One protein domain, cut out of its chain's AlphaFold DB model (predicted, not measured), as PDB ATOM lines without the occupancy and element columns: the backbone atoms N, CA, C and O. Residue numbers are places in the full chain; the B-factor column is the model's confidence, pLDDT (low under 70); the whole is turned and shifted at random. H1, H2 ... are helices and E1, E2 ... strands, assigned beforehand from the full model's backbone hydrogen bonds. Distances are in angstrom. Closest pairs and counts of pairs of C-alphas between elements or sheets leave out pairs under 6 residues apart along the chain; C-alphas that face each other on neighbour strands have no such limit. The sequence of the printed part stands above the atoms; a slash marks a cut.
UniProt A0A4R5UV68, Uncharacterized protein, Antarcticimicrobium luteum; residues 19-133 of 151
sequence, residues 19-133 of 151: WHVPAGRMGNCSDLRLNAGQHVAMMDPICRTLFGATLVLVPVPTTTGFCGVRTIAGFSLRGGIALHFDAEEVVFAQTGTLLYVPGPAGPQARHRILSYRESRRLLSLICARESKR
ATOM      1  N   TRP A  19      18.236   8.331 -21.356       95.38
ATOM      2  CA  TRP A  19      19.639   7.980 -21.229       95.38
ATOM      3  C   TRP A  19      19.956   7.763 -19.765       95.38
ATOM      4  O   TRP A  19      19.830   8.672 -18.949       95.38
ATOM      5  N   HIS A  20      20.342   6.536 -19.439       95.62
ATOM      6  CA  HIS A  20      20.909   6.196 -18.147       95.62
ATOM      7  C   HIS A  20      22.385   6.578 -18.149       95.62
ATOM      8  O   HIS A  20      23.166   6.068 -18.954       95.62
ATOM      9  N   VAL A  21      22.741   7.488 -17.250       95.00
ATOM     10  CA  VAL A  21      24.100   7.944 -16.987       95.00
ATOM     11  C   VAL A  21      24.545   7.313 -15.666       95.00
ATOM     12  O   VAL A  21      23.966   7.642 -14.626       95.00
ATOM     13  N   PRO A  22      25.542   6.411 -15.675       94.19
ATOM     14  CA  PRO A  22      26.044   5.809 -14.445       94.19
ATOM     15  C   PRO A  22      26.609   6.862 -13.489       94.19
ATOM     16  O   PRO A  22      27.120   7.897 -13.931       94.19
ATOM     17  N   ALA A  23      26.548   6.589 -12.186       93.56
ATOM     18  CA  ALA A  23      27.179   7.418 -11.163       93.56
ATOM     19  C   ALA A  23      28.647   7.748 -11.512       93.56
ATOM     20  O   ALA A  23      29.413   6.895 -11.967       93.56
ATOM     21  N   GLY A  24      29.035   9.006 -11.307       90.44
ATOM     22  CA  GLY A  24      30.398   9.505 -11.479       90.44
ATOM     23  C   GLY A  24      30.831   9.797 -12.918       90.44
ATOM     24  O   GLY A  24      32.000  10.111 -13.122       90.44
ATOM     25  N   ARG A  25      29.949   9.698 -13.925       90.38
ATOM     26  CA  ARG A  25      30.343   9.821 -15.347       90.38
ATOM     27  C   ARG A  25      30.142  11.197 -15.966       90.38
ATOM     28  O   ARG A  25      30.781  11.510 -16.963       90.38
ATOM     29  N   MET A  26      29.278  12.026 -15.394       89.88
ATOM     30  CA  MET A  26      29.062  13.414 -15.829       89.88
ATOM     31  C   MET A  26      29.002  14.364 -14.630       89.88
ATOM     32  O   MET A  26      28.169  15.267 -14.579       89.88
ATOM     33  N   GLY A  27      29.821  14.107 -13.607       87.81
ATOM     34  CA  GLY A  27      29.786  14.841 -12.337       87.81
ATOM     35  C   GLY A  27      28.619  14.462 -11.415       87.81
ATOM     36  O   GLY A  27      28.556  14.944 -10.291       87.81
ATOM     37  N   ASN A  28      27.717  13.578 -11.848       92.94
ATOM     38  CA  ASN A  28      26.629  13.056 -11.029       92.94
ATOM     39  C   ASN A  28      27.163  12.165  -9.900       92.94
ATOM     40  O   ASN A  28      27.984  11.285 -10.144       92.94
ATOM     41  N   CYS A  29      26.647  12.321  -8.681       92.56
ATOM     42  CA  CYS A  29      27.006  11.458  -7.549       92.56
ATOM     43  C   CYS A  29      26.222  10.135  -7.499       92.56
ATOM     44  O   CYS A  29      26.616   9.215  -6.788       92.56
ATOM     45  N   SER A  30      25.114  10.030  -8.232       93.50
ATOM     46  CA  SER A  30      24.298   8.819  -8.342       93.50
ATOM     47  C   SER A  30      23.832   8.617  -9.784       93.50
ATOM     48  O   SER A  30      24.010   9.504 -10.623       93.50
ATOM     49  N   ASP A  31      23.259   7.457 -10.090       93.44
ATOM     50  CA  ASP A  31      22.708   7.177 -11.414       93.44
ATOM     51  C   ASP A  31      21.674   8.233 -11.826       93.44
ATOM     52  O   ASP A  31      20.677   8.475 -11.143       93.44
ATOM     53  N   LEU A  32      21.899   8.840 -12.986       92.94
ATOM     54  CA  LEU A  32      21.074   9.912 -13.524       92.94
ATOM     55  C   LEU A  32      20.326   9.420 -14.765       92.94
ATOM     56  O   LEU A  32      20.825   8.601 -15.537       92.94
ATOM     57  N   ARG A  33      19.101   9.911 -14.961       92.88
ATOM     58  CA  ARG A  33      18.310   9.665 -16.173       92.88
ATOM     59  C   ARG A  33      18.042  10.983 -16.871       92.88
ATOM     60  O   ARG A  33      17.610  11.929 -16.220       92.88
ATOM     61  N   LEU A  34      18.289  11.018 -18.174       92.75
ATOM     62  CA  LEU A  34      18.145  12.216 -18.994       92.75
ATOM     63  C   LEU A  34      17.225  11.977 -20.191       92.75
ATOM     64  O   LEU A  34      17.192  10.882 -20.756       92.75
ATOM     65  N   ASN A  35      16.508  13.023 -20.586       91.56
ATOM     66  CA  ASN A  35      15.621  13.047 -21.746       91.56
ATOM     67  C   ASN A  35      16.368  13.453 -23.021       91.56
ATOM     68  O   ASN A  35      17.390  14.138 -22.966       91.56
ATOM     69  N   ALA A  36      15.825  13.087 -24.186       90.94
ATOM     70  CA  ALA A  36      16.449  13.367 -25.483       90.94
ATOM     71  C   ALA A  36      16.631  14.871 -25.759       90.94
ATOM     72  O   ALA A  36      17.603  15.262 -26.400       90.94
ATOM     73  N   GLY A  37      15.698  15.703 -25.282       89.19
ATOM     74  CA  GLY A  37      15.738  17.157 -25.464       89.19
ATOM     75  C   GLY A  37      16.683  17.892 -24.509       89.19
ATOM     76  O   GLY A  37      16.873  19.099 -24.644       89.19
ATOM     77  N   GLN A  38      17.275  17.193 -23.535       92.69
ATOM     78  CA  GLN A  38      18.184  17.815 -22.580       92.69
ATOM     79  C   GLN A  38      19.593  17.960 -23.156       92.69
ATOM     80  O   GLN A  38      20.048  17.179 -23.998       92.69
ATOM     81  N   HIS A  39      20.297  18.964 -22.645       95.62
ATOM     82  CA  HIS A  39      21.704  19.187 -22.931       95.62
ATOM     83  C   HIS A  39      22.485  19.183 -21.622       95.62
ATOM     84  O   HIS A  39      22.087  19.814 -20.641       95.62
ATOM     85  N   VAL A  40      23.603  18.464 -21.621       95.69
ATOM     86  CA  VAL A  40      24.548  18.450 -20.506       95.69
ATOM     87  C   VAL A  40      25.606  19.503 -20.787       95.69
ATOM     88  O   VAL A  40      26.240  19.491 -21.843       95.69
ATOM     89  N   ALA A  41      25.790  20.424 -19.852       96.00
ATOM     90  CA  ALA A  41      26.866  21.391 -19.917       96.00
ATOM     91  C   ALA A  41      28.173  20.719 -19.473       96.00
ATOM     92  O   ALA A  41      28.299  20.215 -18.360       96.00
ATOM     93  N   MET A  42      29.157  20.706 -20.365       94.44
ATOM     94  CA  MET A  42      30.478  20.149 -20.109       94.44
ATOM     95  C   MET A  42      31.449  21.283 -19.822       94.44
ATOM     96  O   MET A  42      31.649  22.166 -20.658       94.44
ATOM     97  N   MET A  43      32.075  21.221 -18.651       92.56
ATOM     98  CA  MET A  43      33.139  22.128 -18.247       92.56
ATOM     99  C   MET A  43      34.422  21.319 -18.074       92.56
ATOM    100  O   MET A  43      34.632  20.660 -17.059       92.56
ATOM    101  N   ASP A  44      35.271  21.340 -19.098       92.75
ATOM    102  CA  ASP A  44      36.554  20.635 -19.104       92.75
ATOM    103  C   ASP A  44      37.621  21.494 -19.795       92.75
ATOM    104  O   ASP A  44      37.301  22.149 -20.791       92.75
ATOM    105  N   PRO A  45      38.896  21.467 -19.359       93.75
ATOM    106  CA  PRO A  45      39.980  22.153 -20.063       93.75
ATOM    107  C   PRO A  45      40.053  21.849 -21.569       93.75
ATOM    108  O   PRO A  45      40.413  22.731 -22.347       93.75
ATOM    109  N   ILE A  46      39.666  20.639 -21.995       94.25
ATOM    110  CA  ILE A  46      39.618  20.237 -23.409       94.25
ATOM    111  C   ILE A  46      38.621  21.093 -24.209       94.25
ATOM    112  O   ILE A  46      38.862  21.365 -25.385       94.25
ATOM    113  N   CYS A  47      37.536  21.569 -23.590       95.00
ATOM    114  CA  CYS A  47      36.531  22.400 -24.259       95.00
ATOM    115  C   CYS A  47      37.142  23.711 -24.764       95.00
ATOM    116  O   CYS A  47      36.922  24.094 -25.915       95.00
ATOM    117  N   ARG A  48      37.988  24.348 -23.944       94.31
ATOM    118  CA  ARG A  48      38.680  25.586 -24.323       94.31
ATOM    119  C   ARG A  48      39.630  25.345 -25.490       94.31
ATOM    120  O   ARG A  48      39.647  26.136 -26.425       94.31
ATOM    121  N   THR A  49      40.364  24.237 -25.464       94.62
ATOM    122  CA  THR A  49      41.304  23.870 -26.531       94.62
ATOM    123  C   THR A  49      40.605  23.548 -27.853       94.62
ATOM    124  O   THR A  49      41.109  23.915 -28.908       94.62
ATOM    125  N   LEU A  50      39.458  22.860 -27.826       95.56
ATOM    126  CA  LEU A  50      38.764  22.432 -29.048       95.56
ATOM    127  C   LEU A  50      37.814  23.484 -29.623       95.56
ATOM    128  O   LEU A  50      37.641  23.541 -30.838       95.56
ATOM    129  N   PHE A  51      37.161  24.269 -28.765       95.50
ATOM    130  CA  PHE A  51      36.026  25.109 -29.155       95.50
ATOM    131  C   PHE A  51      36.174  26.575 -28.746       95.50
ATOM    132  O   PHE A  51      35.270  27.359 -29.027       95.50
ATOM    133  N   GLY A  52      37.267  26.946 -28.069       94.44
ATOM    134  CA  GLY A  52      37.471  28.303 -27.557       94.44
ATOM    135  C   GLY A  52      36.523  28.684 -26.416       94.44
ATOM    136  O   GLY A  52      36.419  29.859 -26.085       94.44
ATOM    137  N   ALA A  53      35.830  27.714 -25.810       93.56
ATOM    138  CA  ALA A  53      34.826  27.941 -24.776       93.56
ATOM    139  C   ALA A  53      35.114  27.102 -23.527       93.56
ATOM    140  O   ALA A  53      35.435  25.920 -23.619       93.56
ATOM    141  N   THR A  54      34.977  27.705 -22.345       91.81
ATOM    142  CA  THR A  54      35.154  27.003 -21.059       91.81
ATOM    143  C   THR A  54      34.012  26.024 -20.778       91.81
ATOM    144  O   THR A  54      34.223  25.006 -20.124       91.81
ATOM    145  N   LEU A  55      32.821  26.329 -21.298       93.69
ATOM    146  CA  LEU A  55      31.612  25.531 -21.158       93.69
ATOM    147  C   LEU A  55      30.966  25.343 -22.529       93.69
ATOM    148  O   LEU A  55      30.826  26.296 -23.295       93.69
ATOM    149  N   VAL A  56      30.572  24.109 -22.825       96.31
ATOM    150  CA  VAL A  56      29.878  23.734 -24.063       96.31
ATOM    151  C   VAL A  56      28.704  22.822 -23.748       96.31
ATOM    152  O   VAL A  56      28.729  22.098 -22.755       96.31
ATOM    153  N   LEU A  57      27.681  22.835 -24.593       97.00
ATOM    154  CA  LEU A  57      26.483  22.024 -24.405       97.00
ATOM    155  C   LEU A  57      26.541  20.782 -25.287       97.00
ATOM    156  O   LEU A  57      26.690  20.865 -26.507       97.00
ATOM    157  N   VAL A  58      26.399  19.622 -24.660       97.25
ATOM    158  CA  VAL A  58      26.365  18.318 -25.318       97.25
ATOM    159  C   VAL A  58      24.923  17.810 -25.327       97.25
ATOM    160  O   VAL A  58      24.369  17.564 -24.253       97.25
ATOM    161  N   PRO A  59      24.297  17.616 -26.503       97.06
ATOM    162  CA  PRO A  59      22.973  17.010 -26.572       97.06
ATOM    163  C   PRO A  59      23.017  15.582 -26.029       97.06
ATOM    164  O   PRO A  59      23.871  14.783 -26.434       97.06
ATOM    165  N   VAL A  60      22.081  15.237 -25.145       96.31
ATOM    166  CA  VAL A  60      22.039  13.936 -24.458       96.31
ATOM    167  C   VAL A  60      22.133  12.734 -25.410       96.31
ATOM    168  O   VAL A  60      22.941  11.846 -25.129       96.31
ATOM    169  N   PRO A  61      21.454  12.691 -26.573       96.00
ATOM    170  CA  PRO A  61      21.556  11.545 -27.482       96.00
ATOM    171  C   PRO A  61      22.985  11.222 -27.944       96.00
ATOM    172  O   PRO A  61      23.333  10.059 -28.174       96.00
ATOM    173  N   THR A  62      23.851  12.236 -28.037       97.06
ATOM    174  CA  THR A  62      25.246  12.074 -28.476       97.06
ATOM    175  C   THR A  62      26.115  11.345 -27.444       97.06
ATOM    176  O   THR A  62      27.159  10.791 -27.803       97.06
ATOM    177  N   THR A  63      25.663  11.289 -26.186       95.88
ATOM    178  CA  THR A  63      26.374  10.673 -25.058       95.88
ATOM    179  C   THR A  63      26.282   9.149 -25.039       95.88
ATOM    180  O   THR A  63      26.995   8.501 -24.285       95.88
ATOM    181  N   THR A  64      25.460   8.538 -25.893       95.12
ATOM    182  CA  THR A  64      25.304   7.075 -25.955       95.12
ATOM    183  C   THR A  64      26.652   6.353 -26.106       95.12
ATOM    184  O   THR A  64      27.384   6.587 -27.062       95.12
ATOM    185  N   GLY A  65      26.997   5.454 -25.189       91.81
ATOM    186  CA  GLY A  65      28.265   4.718 -25.190       91.81
ATOM    187  C   GLY A  65      29.464   5.486 -24.618       91.81
ATOM    188  O   GLY A  65      30.548   4.921 -24.528       91.81
ATOM    189  N   PHE A  66      29.303   6.744 -24.198       91.44
ATOM    190  CA  PHE A  66      30.321   7.454 -23.422       91.44
ATOM    191  C   PHE A  66      30.341   6.919 -21.987       91.44
ATOM    192  O   PHE A  66      29.314   6.949 -21.319       91.44
ATOM    193  N   CYS A  67      31.483   6.411 -21.517       87.44
ATOM    194  CA  CYS A  67      31.692   5.941 -20.139       87.44
ATOM    195  C   CYS A  67      30.554   5.068 -19.548       87.44
ATOM    196  O   CYS A  67      30.252   5.152 -18.360       87.44
ATOM    197  N   GLY A  68      29.912   4.222 -20.363       91.50
ATOM    198  CA  GLY A  68      28.821   3.337 -19.924       91.50
ATOM    199  C   GLY A  68      27.412   3.940 -19.978       91.50
ATOM    200  O   GLY A  68      26.458   3.283 -19.569       91.50
ATOM    201  N   VAL A  69      27.253   5.153 -20.510       95.12
ATOM    202  CA  VAL A  69      25.939   5.744 -20.789       95.12
ATOM    203  C   VAL A  69      25.193   4.894 -21.808       95.12
ATOM    204  O   VAL A  69      25.732   4.551 -22.864       95.12
ATOM    205  N   ARG A  70      23.929   4.588 -21.526       95.56
ATOM    206  CA  ARG A  70      23.097   3.738 -22.383       95.56
ATOM    207  C   ARG A  70      21.676   4.252 -22.485       95.56
ATOM    208  O   ARG A  70      21.138   4.838 -21.547       95.56
ATOM    209  N   THR A  71      21.050   3.963 -23.612       95.62
ATOM    210  CA  THR A  71      19.625   4.202 -23.798       95.62
ATOM    211  C   THR A  71      18.826   3.167 -23.012       95.62
ATOM    212  O   THR A  71      19.125   1.974 -23.055       95.62
ATOM    213  N   ILE A  72      17.802   3.620 -22.299       93.81
ATOM    214  CA  ILE A  72      16.826   2.788 -21.601       93.81
ATOM    215  C   ILE A  72      15.422   3.134 -22.101       93.81
ATOM    216  O   ILE A  72      15.125   4.287 -22.416       93.81
ATOM    217  N   ALA A  73      14.558   2.126 -22.177       90.31
ATOM    218  CA  ALA A  73      13.174   2.266 -22.613       90.31
ATOM    219  C   ALA A  73      12.208   1.741 -21.543       90.31
ATOM    220  O   ALA A  73      12.608   1.028 -20.625       90.31
ATOM    221  N   GLY A  74      10.929   2.094 -21.666       81.75
ATOM    222  CA  GLY A  74       9.873   1.587 -20.781       81.75
ATOM    223  C   GLY A  74       9.763   2.318 -19.443       81.75
ATOM    224  O   GLY A  74       8.927   1.958 -18.617       81.75
ATOM    225  N   PHE A  75      10.554   3.372 -19.233       79.56
ATOM    226  CA  PHE A  75      10.344   4.276 -18.111       79.56
ATOM    227  C   PHE A  75       9.136   5.172 -18.390       79.56
ATOM    228  O   PHE A  75       9.016   5.755 -19.467       79.56
ATOM    229  N   SER A  76       8.251   5.282 -17.404       72.62
ATOM    230  CA  SER A  76       7.130   6.214 -17.416       72.62
ATOM    231  C   SER A  76       7.211   7.076 -16.166       72.62
ATOM    232  O   SER A  76       7.218   6.559 -15.044       72.62
ATOM    233  N   LEU A  77       7.294   8.390 -16.363       74.44
ATOM    234  CA  LEU A  77       7.319   9.357 -15.277       74.44
ATOM    235  C   LEU A  77       5.956   9.347 -14.565       74.44
ATOM    236  O   LEU A  77       4.964   9.851 -15.094       74.44
ATOM    237  N   ARG A  78       5.901   8.748 -13.366       75.00
ATOM    238  CA  ARG A  78       4.669   8.678 -12.553       75.00
ATOM    239  C   ARG A  78       4.294  10.025 -11.924       75.00
ATOM    240  O   ARG A  78       3.122  10.266 -11.670       75.00
ATOM    241  N   GLY A  79       5.277  10.899 -11.724       75.19
ATOM    242  CA  GLY A  79       5.119  12.267 -11.243       75.19
ATOM    243  C   GLY A  79       6.418  13.042 -11.454       75.19
ATOM    244  O   GLY A  79       7.500  12.459 -11.389       75.19
ATOM    245  N   GLY A  80       6.316  14.333 -11.753       76.94
ATOM    246  CA  GLY A  80       7.470  15.199 -11.966       76.94
ATOM    247  C   GLY A  80       7.055  16.653 -12.135       76.94
ATOM    248  O   GLY A  80       5.902  16.942 -12.446       76.94
ATOM    249  N   ILE A  81       8.011  17.548 -11.911       81.38
ATOM    250  CA  ILE A  81       7.846  18.994 -12.055       81.38
ATOM    251  C   ILE A  81       8.774  19.432 -13.184       81.38
ATOM    252  O   ILE A  81       9.956  19.085 -13.178       81.38
ATOM    253  N   ALA A  82       8.237  20.160 -14.158       83.50
ATOM    254  CA  ALA A  82       9.047  20.844 -15.155       83.50
ATOM    255  C   ALA A  82       9.480  22.197 -14.582       83.50
ATOM    256  O   ALA A  82       8.646  22.966 -14.106       83.50
ATOM    257  N   LEU A  83      10.785  22.466 -14.592       82.12
ATOM    258  CA  LEU A  83      11.336  23.751 -14.173       82.12
ATOM    259  C   LEU A  83      11.588  24.609 -15.410       82.12
ATOM    260  O   LEU A  83      12.228  24.157 -16.359       82.12
ATOM    261  N   HIS A  84      11.104  25.845 -15.366       82.81
ATOM    262  CA  HIS A  84      11.318  26.856 -16.394       82.81
ATOM    263  C   HIS A  84      11.962  28.079 -15.761       82.81
ATOM    264  O   HIS A  84      11.675  28.407 -14.609       82.81
ATOM    265  N   PHE A  85      12.828  28.729 -16.525       83.75
ATOM    266  CA  PHE A  85      13.548  29.918 -16.103       83.75
ATOM    267  C   PHE A  85      13.250  31.041 -17.088       83.75
ATOM    268  O   PHE A  85      13.112  30.807 -18.289       83.75
ATOM    269  N   ASP A  86      13.176  32.264 -16.571       83.00
ATOM    270  CA  ASP A  86      12.925  33.468 -17.372       83.00
ATOM    271  C   ASP A  86      14.140  33.863 -18.230       83.00
ATOM    272  O   ASP A  86      14.047  34.730 -19.097       83.00
ATOM    273  N   ALA A  87      15.284  33.211 -18.009       85.06
ATOM    274  CA  ALA A  87      16.519  33.387 -18.753       85.06
ATOM    275  C   ALA A  87      17.202  32.037 -19.008       85.06
ATOM    276  O   ALA A  87      16.857  31.015 -18.416       85.06
ATOM    277  N   GLU A  88      18.174  32.051 -19.918       89.12
ATOM    278  CA  GLU A  88      19.076  30.923 -20.134       89.12
ATOM    279  C   GLU A  88      19.926  30.674 -18.885       89.12
ATOM    280  O   GLU A  88      20.655  31.570 -18.450       89.12
ATOM    281  N   GLU A  89      19.859  29.452 -18.354       90.81
ATOM    282  CA  GLU A  89      20.539  29.053 -17.123       90.81
ATOM    283  C   GLU A  89      21.251  27.702 -17.267       90.81
ATOM    284  O   GLU A  89      20.884  26.838 -18.070       90.81
ATOM    285  N   VAL A  90      22.271  27.494 -16.432       92.75
ATOM    286  CA  VAL A  90      22.930  26.196 -16.248       92.75
ATOM    287  C   VAL A  90      22.830  25.819 -14.777       92.75
ATOM    288  O   VAL A  90      23.401  26.480 -13.914       92.75
ATOM    289  N   VAL A  91      22.108  24.738 -14.487       92.62
ATOM    290  CA  VAL A  91      21.791  24.325 -13.116       92.62
ATOM    291  C   VAL A  91      22.589  23.096 -12.701       92.62
ATOM    292  O   VAL A  91      22.809  22.181 -13.496       92.62
ATOM    293  N   PHE A  92      22.983  23.051 -11.431       91.94
ATOM    294  CA  PHE A  92      23.549  21.848 -10.831       91.94
ATOM    295  C   PHE A  92      22.446  20.840 -10.493       91.94
ATOM    296  O   PHE A  92      21.445  21.171  -9.860       91.94
ATOM    297  N   ALA A  93      22.663  19.585 -10.872       90.00
ATOM    298  CA  ALA A  93      21.817  18.441 -10.569       90.00
ATOM    299  C   ALA A  93      22.679  17.263 -10.092       90.00
ATOM    300  O   ALA A  93      23.831  17.117 -10.500       90.00
ATOM    301  N   GLN A  94      22.120  16.406  -9.228       89.81
ATOM    302  CA  GLN A  94      22.821  15.231  -8.679       89.81
ATOM    303  C   GLN A  94      24.244  15.564  -8.181       89.81
ATOM    304  O   GLN A  94      25.205  14.865  -8.499       89.81
ATOM    305  N   THR A  95      24.365  16.669  -7.436       84.50
ATOM    306  CA  THR A  95      25.592  17.149  -6.765       84.50
ATOM    307  C   THR A  95      26.717  17.652  -7.681       84.50
ATOM    308  O   THR A  95      27.616  18.335  -7.199       84.50
ATOM    309  N   GLY A  96      26.670  17.420  -8.994       86.31
ATOM    310  CA  GLY A  96      27.743  17.905  -9.873       86.31
ATOM    311  C   GLY A  96      27.493  17.844 -11.375       86.31
ATOM    312  O   GLY A  96      28.318  18.351 -12.133       86.31
ATOM    313  N   THR A  97      26.374  17.284 -11.840       93.81
ATOM    314  CA  THR A  97      26.006  17.393 -13.256       93.81
ATOM    315  C   THR A  97      25.462  18.776 -13.548       93.81
ATOM    316  O   THR A  97      24.604  19.274 -12.828       93.81
ATOM    317  N   LEU A  98      25.925  19.375 -14.641       95.25
ATOM    318  CA  LEU A  98      25.420  20.649 -15.126       95.25
ATOM    319  C   LEU A  98      24.400  20.409 -16.236       95.25
ATOM    320  O   LEU A  98      24.719  19.828 -17.276       95.25
ATOM    321  N   LEU A  99      23.168  20.853 -16.015       94.50
ATOM    322  CA  LEU A  99      22.088  20.759 -16.990       94.50
ATOM    323  C   LEU A  99      21.775  22.139 -17.539       94.50
ATOM    324  O   LEU A  99      21.586  23.095 -16.792       94.50
ATOM    325  N   TYR A 100      21.711  22.222 -18.859       93.69
ATOM    326  CA  TYR A 100      21.276  23.428 -19.536       93.69
ATOM    327  C   TYR A 100      19.760  23.549 -19.486       93.69
ATOM    328  O   TYR A 100      19.046  22.600 -19.832       93.69
ATOM    329  N   VAL A 101      19.285  24.732 -19.107       90.81
ATOM    330  CA  VAL A 101      17.877  25.089 -19.154       90.81
ATOM    331  C   VAL A 101      17.717  26.275 -20.103       90.81
ATOM    332  O   VAL A 101      18.214  27.364 -19.809       90.81
ATOM    333  N   PRO A 102      17.067  26.078 -21.264       86.06
ATOM    334  CA  PRO A 102      16.843  27.175 -22.187       86.06
ATOM    335  C   PRO A 102      15.905  28.202 -21.548       86.06
ATOM    336  O   PRO A 102      14.889  27.838 -20.954       86.06
ATOM    337  N   GLY A 103      16.238  29.481 -21.711       82.38
ATOM    338  CA  GLY A 103      15.314  30.574 -21.423       82.38
ATOM    339  C   GLY A 103      14.222  30.697 -22.494       82.38
ATOM    340  O   GLY A 103      14.229  29.955 -23.485       82.38
ATOM    341  N   PRO A 104      13.291  31.656 -22.344       78.06
ATOM    342  CA  PRO A 104      12.356  32.012 -23.405       78.06
ATOM    343  C   PRO A 104      13.126  32.374 -24.682       78.06
ATOM    344  O   PRO A 104      14.179  33.009 -24.618       78.06
ATOM    345  N   ALA A 105      12.616  31.930 -25.837       62.50
ATOM    346  CA  ALA A 105      13.282  32.052 -27.133       62.50
ATOM    347  C   ALA A 105      13.705  33.507 -27.411       62.50
ATOM    348  O   ALA A 105      12.888  34.353 -27.766       62.50
ATOM    349  N   GLY A 106      14.997  33.782 -27.230       61.84
ATOM    350  CA  GLY A 106      15.634  35.071 -27.454       61.84
ATOM    351  C   GLY A 106      16.833  34.920 -28.396       61.84
ATOM    352  O   GLY A 106      17.373  33.822 -28.540       61.84
ATOM    353  N   PRO A 107      17.267  36.000 -29.063       54.25
ATOM    354  CA  PRO A 107      18.165  35.919 -30.217       54.25
ATOM    355  C   PRO A 107      19.630  35.546 -29.916       54.25
ATOM    356  O   PRO A 107      20.440  35.554 -30.839       54.25
ATOM    357  N   GLN A 108      20.010  35.221 -28.674       60.53
ATOM    358  CA  GLN A 108      21.402  34.900 -28.333       60.53
ATOM    359  C   GLN A 108      21.497  33.766 -27.309       60.53
ATOM    360  O   GLN A 108      21.391  34.005 -26.108       60.53
ATOM    361  N   ALA A 109      21.743  32.546 -27.792       70.31
ATOM    362  CA  ALA A 109      22.181  31.453 -26.931       70.31
ATOM    363  C   ALA A 109      23.594  31.768 -26.406       70.31
ATOM    364  O   ALA A 109      24.517  31.948 -27.206       70.31
ATOM    365  N   ARG A 110      23.777  31.870 -25.084       83.94
ATOM    366  CA  ARG A 110      25.075  32.231 -24.471       83.94
ATOM    367  C   ARG A 110      26.071  31.084 -24.560       83.94
ATOM    368  O   ARG A 110      27.282  31.308 -24.610       83.94
ATOM    369  N   HIS A 111      25.570  29.854 -24.577       89.38
ATOM    370  CA  HIS A 111      26.388  28.653 -24.617       89.38
ATOM    371  C   HIS A 111      26.329  27.947 -25.972       89.38
ATOM    372  O   HIS A 111      25.270  27.729 -26.562       89.38
ATOM    373  N   ARG A 112      27.500  27.531 -26.464       92.62
ATOM    374  CA  ARG A 112      27.616  26.801 -27.730       92.62
ATOM    375  C   ARG A 112      27.072  25.385 -27.577       92.62
ATOM    376  O   ARG A 112      27.641  24.583 -26.834       92.62
ATOM    377  N   ILE A 113      26.046  25.059 -28.357       94.94
ATOM    378  CA  ILE A 113      25.589  23.681 -28.553       94.94
ATOM    379  C   ILE A 113      26.490  22.996 -29.574       94.94
ATOM    380  O   ILE A 113      26.716  23.509 -30.668       94.94
ATOM    381  N   LEU A 114      27.034  21.841 -29.197       97.12
ATOM    382  CA  LEU A 114      27.881  21.039 -30.066       97.12
ATOM    383  C   LEU A 114      27.041  20.194 -31.026       97.12
ATOM    384  O   LEU A 114      26.037  19.591 -30.644       97.12
ATOM    385  N   SER A 115      27.502  20.094 -32.271       96.94
ATOM    386  CA  SER A 115      27.000  19.107 -33.225       96.94
ATOM    387  C   SER A 115      27.358  17.686 -32.787       96.94
ATOM    388  O   SER A 115      28.304  17.473 -32.030       96.94
ATOM    389  N   TYR A 116      26.676  16.682 -33.349       96.38
ATOM    390  CA  TYR A 116      26.967  15.270 -33.070       96.38
ATOM    391  C   TYR A 116      28.466  14.947 -33.176       96.38
ATOM    392  O   TYR A 116      29.047  14.385 -32.251       96.38
ATOM    393  N   ARG A 117      29.125  15.341 -34.276       97.38
ATOM    394  CA  ARG A 117      30.553  15.052 -34.495       97.38
ATOM    395  C   ARG A 117      31.442  15.712 -33.439       97.38
ATOM    396  O   ARG A 117      32.362  15.071 -32.934       97.38
ATOM    397  N   GLU A 118      31.159  16.963 -33.089       97.81
ATOM    398  CA  GLU A 118      31.903  17.700 -32.063       97.81
ATOM    399  C   GLU A 118      31.709  17.086 -30.676       97.81
ATOM    400  O   GLU A 118      32.693  16.855 -29.974       97.81
ATOM    401  N   SER A 119      30.469  16.740 -30.313       97.75
ATOM    402  CA  SER A 119      30.155  16.046 -29.064       97.75
ATOM    403  C   SER A 119      30.911  14.727 -28.964       97.75
ATOM    404  O   SER A 119      31.590  14.479 -27.973       97.75
ATOM    405  N   ARG A 120      30.871  13.890 -30.009       96.81
ATOM    406  CA  ARG A 120      31.581  12.601 -30.020       96.81
ATOM    407  C   ARG A 120      33.088  12.768 -29.871       96.81
ATOM    408  O   ARG A 120      33.702  11.993 -29.141       96.81
ATOM    409  N   ARG A 121      33.674  13.774 -30.527       96.69
ATOM    410  CA  ARG A 121      35.103  14.087 -30.408       96.69
ATOM    411  C   ARG A 121      35.477  14.538 -28.996       96.69
ATOM    412  O   ARG A 121      36.497  14.102 -28.476       96.69
ATOM    413  N   LEU A 122      34.673  15.399 -28.374       96.44
ATOM    414  CA  LEU A 122      34.910  15.840 -26.999       96.44
ATOM    415  C   LEU A 122      34.816  14.663 -26.021       96.44
ATOM    416  O   LEU A 122      35.733  14.425 -25.237       96.44
ATOM    417  N   LEU A 123      33.721  13.906 -26.099       95.38
ATOM    418  CA  LEU A 123      33.440  12.787 -25.205       95.38
ATOM    419  C   LEU A 123      34.493  11.679 -25.324       95.38
ATOM    420  O   LEU A 123      34.899  11.117 -24.310       95.38
ATOM    421  N   SER A 124      34.994  11.385 -26.528       94.12
ATOM    422  CA  SER A 124      36.053  10.382 -26.695       94.12
ATOM    423  C   SER A 124      37.361  10.795 -26.014       94.12
ATOM    424  O   SER A 124      38.002   9.967 -25.369       94.12
ATOM    425  N   LEU A 125      37.732  12.077 -26.090       94.19
ATOM    426  CA  LEU A 125      38.935  12.604 -25.442       94.19
ATOM    427  C   LEU A 125      38.809  12.617 -23.915       94.19
ATOM    428  O   LEU A 125      39.765  12.259 -23.224       94.19
ATOM    429  N   ILE A 126      37.637  12.984 -23.388       92.19
ATOM    430  CA  ILE A 126      37.364  12.940 -21.945       92.19
ATOM    431  C   ILE A 126      37.434  11.494 -21.441       92.19
ATOM    432  O   ILE A 126      38.188  11.216 -20.510       92.19
ATOM    433  N   CYS A 127      36.740  10.567 -22.106       88.81
ATOM    434  CA  CYS A 127      36.723   9.148 -21.741       88.81
ATOM    435  C   CYS A 127      38.137   8.548 -21.743       88.81
ATOM    436  O   CYS A 127      38.541   7.895 -20.784       88.81
ATOM    437  N   ALA A 128      38.928   8.820 -22.787       88.25
ATOM    438  CA  ALA A 128      40.303   8.331 -22.880       88.25
ATOM    439  C   ALA A 128      41.204   8.883 -21.760       88.25
ATOM    440  O   ALA A 128      42.120   8.199 -21.300       88.25
ATOM    441  N   ARG A 129      40.961  10.119 -21.304       88.00
ATOM    442  CA  ARG A 129      41.702  10.721 -20.188       88.00
ATOM    443  C   ARG A 129      41.300  10.113 -18.843       88.00
ATOM    444  O   ARG A 129      42.170   9.930 -17.997       88.00
ATOM    445  N   GLU A 130      40.024   9.791 -18.647       79.81
ATOM    446  CA  GLU A 130      39.546   9.102 -17.441       79.81
ATOM    447  C   GLU A 130      40.160   7.708 -17.304       79.81
ATOM    448  O   GLU A 130      40.679   7.383 -16.238       79.81
ATOM    449  N   SER A 131      40.226   6.935 -18.394       76.88
ATOM    450  CA  SER A 131      40.885   5.621 -18.389       76.88
ATOM    451  C   SER A 131      42.366   5.691 -18.001       76.88
ATOM    452  O   SER A 131      42.879   4.760 -17.397       76.88
ATOM    453  N   LYS A 132      43.058   6.798 -18.305       74.75
ATOM    454  CA  LYS A 132      44.456   7.015 -17.886       74.75
ATOM    455  C   LYS A 132      44.593   7.453 -16.425       74.75
ATOM    456  O   LYS A 132      45.658   7.274 -15.845       74.75
ATOM    457  N   ARG A 133      43.556   8.067 -15.842       67.50
ATOM    458  CA  ARG A 133      43.553   8.546 -14.449       67.50
ATOM    459  C   ARG A 133      43.176   7.470 -13.434       67.50
ATOM    460  O   ARG A 133      43.453   7.669 -12.258       67.50
TER     461      ARG A 133
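AT A GLANCE: This is residues 19 to 133 of the 151 residues of an uncharacterized protein of Antarcticimicrobium luteum (UniProt A0A4R5UV68). A strongly twisted sheet of four strands, E4, E3, E7 and E6, and a smaller sheet of three, E2, E1 and E5, are bridged by the short helix H2, which grazes both. The long helix H3 begins beside H2, passes the E4 edge of the larger sheet and runs on past H1, while a wide loop swings out between E5 and E6, with residues 76 to 82 standing free. The printed part has 115 residues with three named helices and seven named strands, in the order E1, E2, E3, H1, E4, H2, E5, E6, E7, H3. Both sheets are antiparallel, in the orders E4, E3, E7, E6 and E2, E1, E5, and the class is mixed, helices and strands. The whole is compact, with a radius of gyration of the C-alphas of 14.2 A and spans of 40 by 36 by 25 A.

IN THESE COORDINATES: Find C-alpha 19 at (19.639, 7.980, -21.229), where E1 begins; it covers residues 19 to 21. Ten residues later comes E2, residues 32 to 35, 10.4 A long, and then E3, residues 39 to 43, 12.7 A long. H1, residues 45 to 51, measures 10.3 A, and E4, residues 55 to 59, measures 13.3 A. H2 follows directly, residues 60 to 63, and after it E5, residues 70 to 73, 10.0 A long. Look next at C-alpha 89, at (20.539, 29.053, -17.123), for the start of E6, residues 89 to 93, 12.5 A long. E7, residues 97 to 101, is 12.7 A long. H3, residues 116 to 133, runs 25.8 A to C-alpha 133 at (43.553, 8.546, -14.449).

HOW THE PARTS SIT: Start with the smaller sheet, where E1 is the inner strand. E1 and E2 form a hairpin, with N 19 and O 34 at 2.8 A. E1 and E5 are antiparallel, with N 20 and O 70 at 2.8 A. In the larger sheet E4 and E6 are the edge strands. E3 and E4 are antiparallel at 150 degrees, with N 58 and O 40 at 2.8 A. E3 and E7 are antiparallel at 128 degrees, with N 41 and O 98 at 2.9 A. E6 and E7 form a hairpin, with N 93 and O 97 at 2.8 A. Look also at residues 56 to 57 of E4, which pair in parallel with residues 112 to 113. Each strand of the one sheet is apart from each strand of the other. H2 only grazes both sheets; the closest C-alphas of H2 and E3 are those of Val 60 and His 39, 5.5 A apart. H2 touches H3, which uses residues 116 to 123 alone, closest at the C-alphas of Thr 62 and Tyr 116, 5.9 A. H3 only grazes the larger sheet; its closest C-alphas to E4 are those of Ser 119 and Val 58, 5.8 A. With residues 122 to 126 alone H3 touches H1, closest at the C-alphas of Leu 122 and Cys 47, 7.3 A, at a shallow tilt of 22 degrees, opposite ways. H1 also only grazes the larger sheet, with residues 45 to 48. In H1 and H3 every O i to N i+4 pair is within hydrogen-bond range; H2 is too short for such a pair.

THE WHOLE: The two C-alphas farthest apart are those of Thr 49 and Arg 78, 42.1 A. The printed part has no cut. Two links are long: E5 to E6, with 15 residues between, and E7 to H3, with 14. Mean pLDDT of the printed part is 89.3; look for values under 70 at residues 105 to 108 and at residue 133.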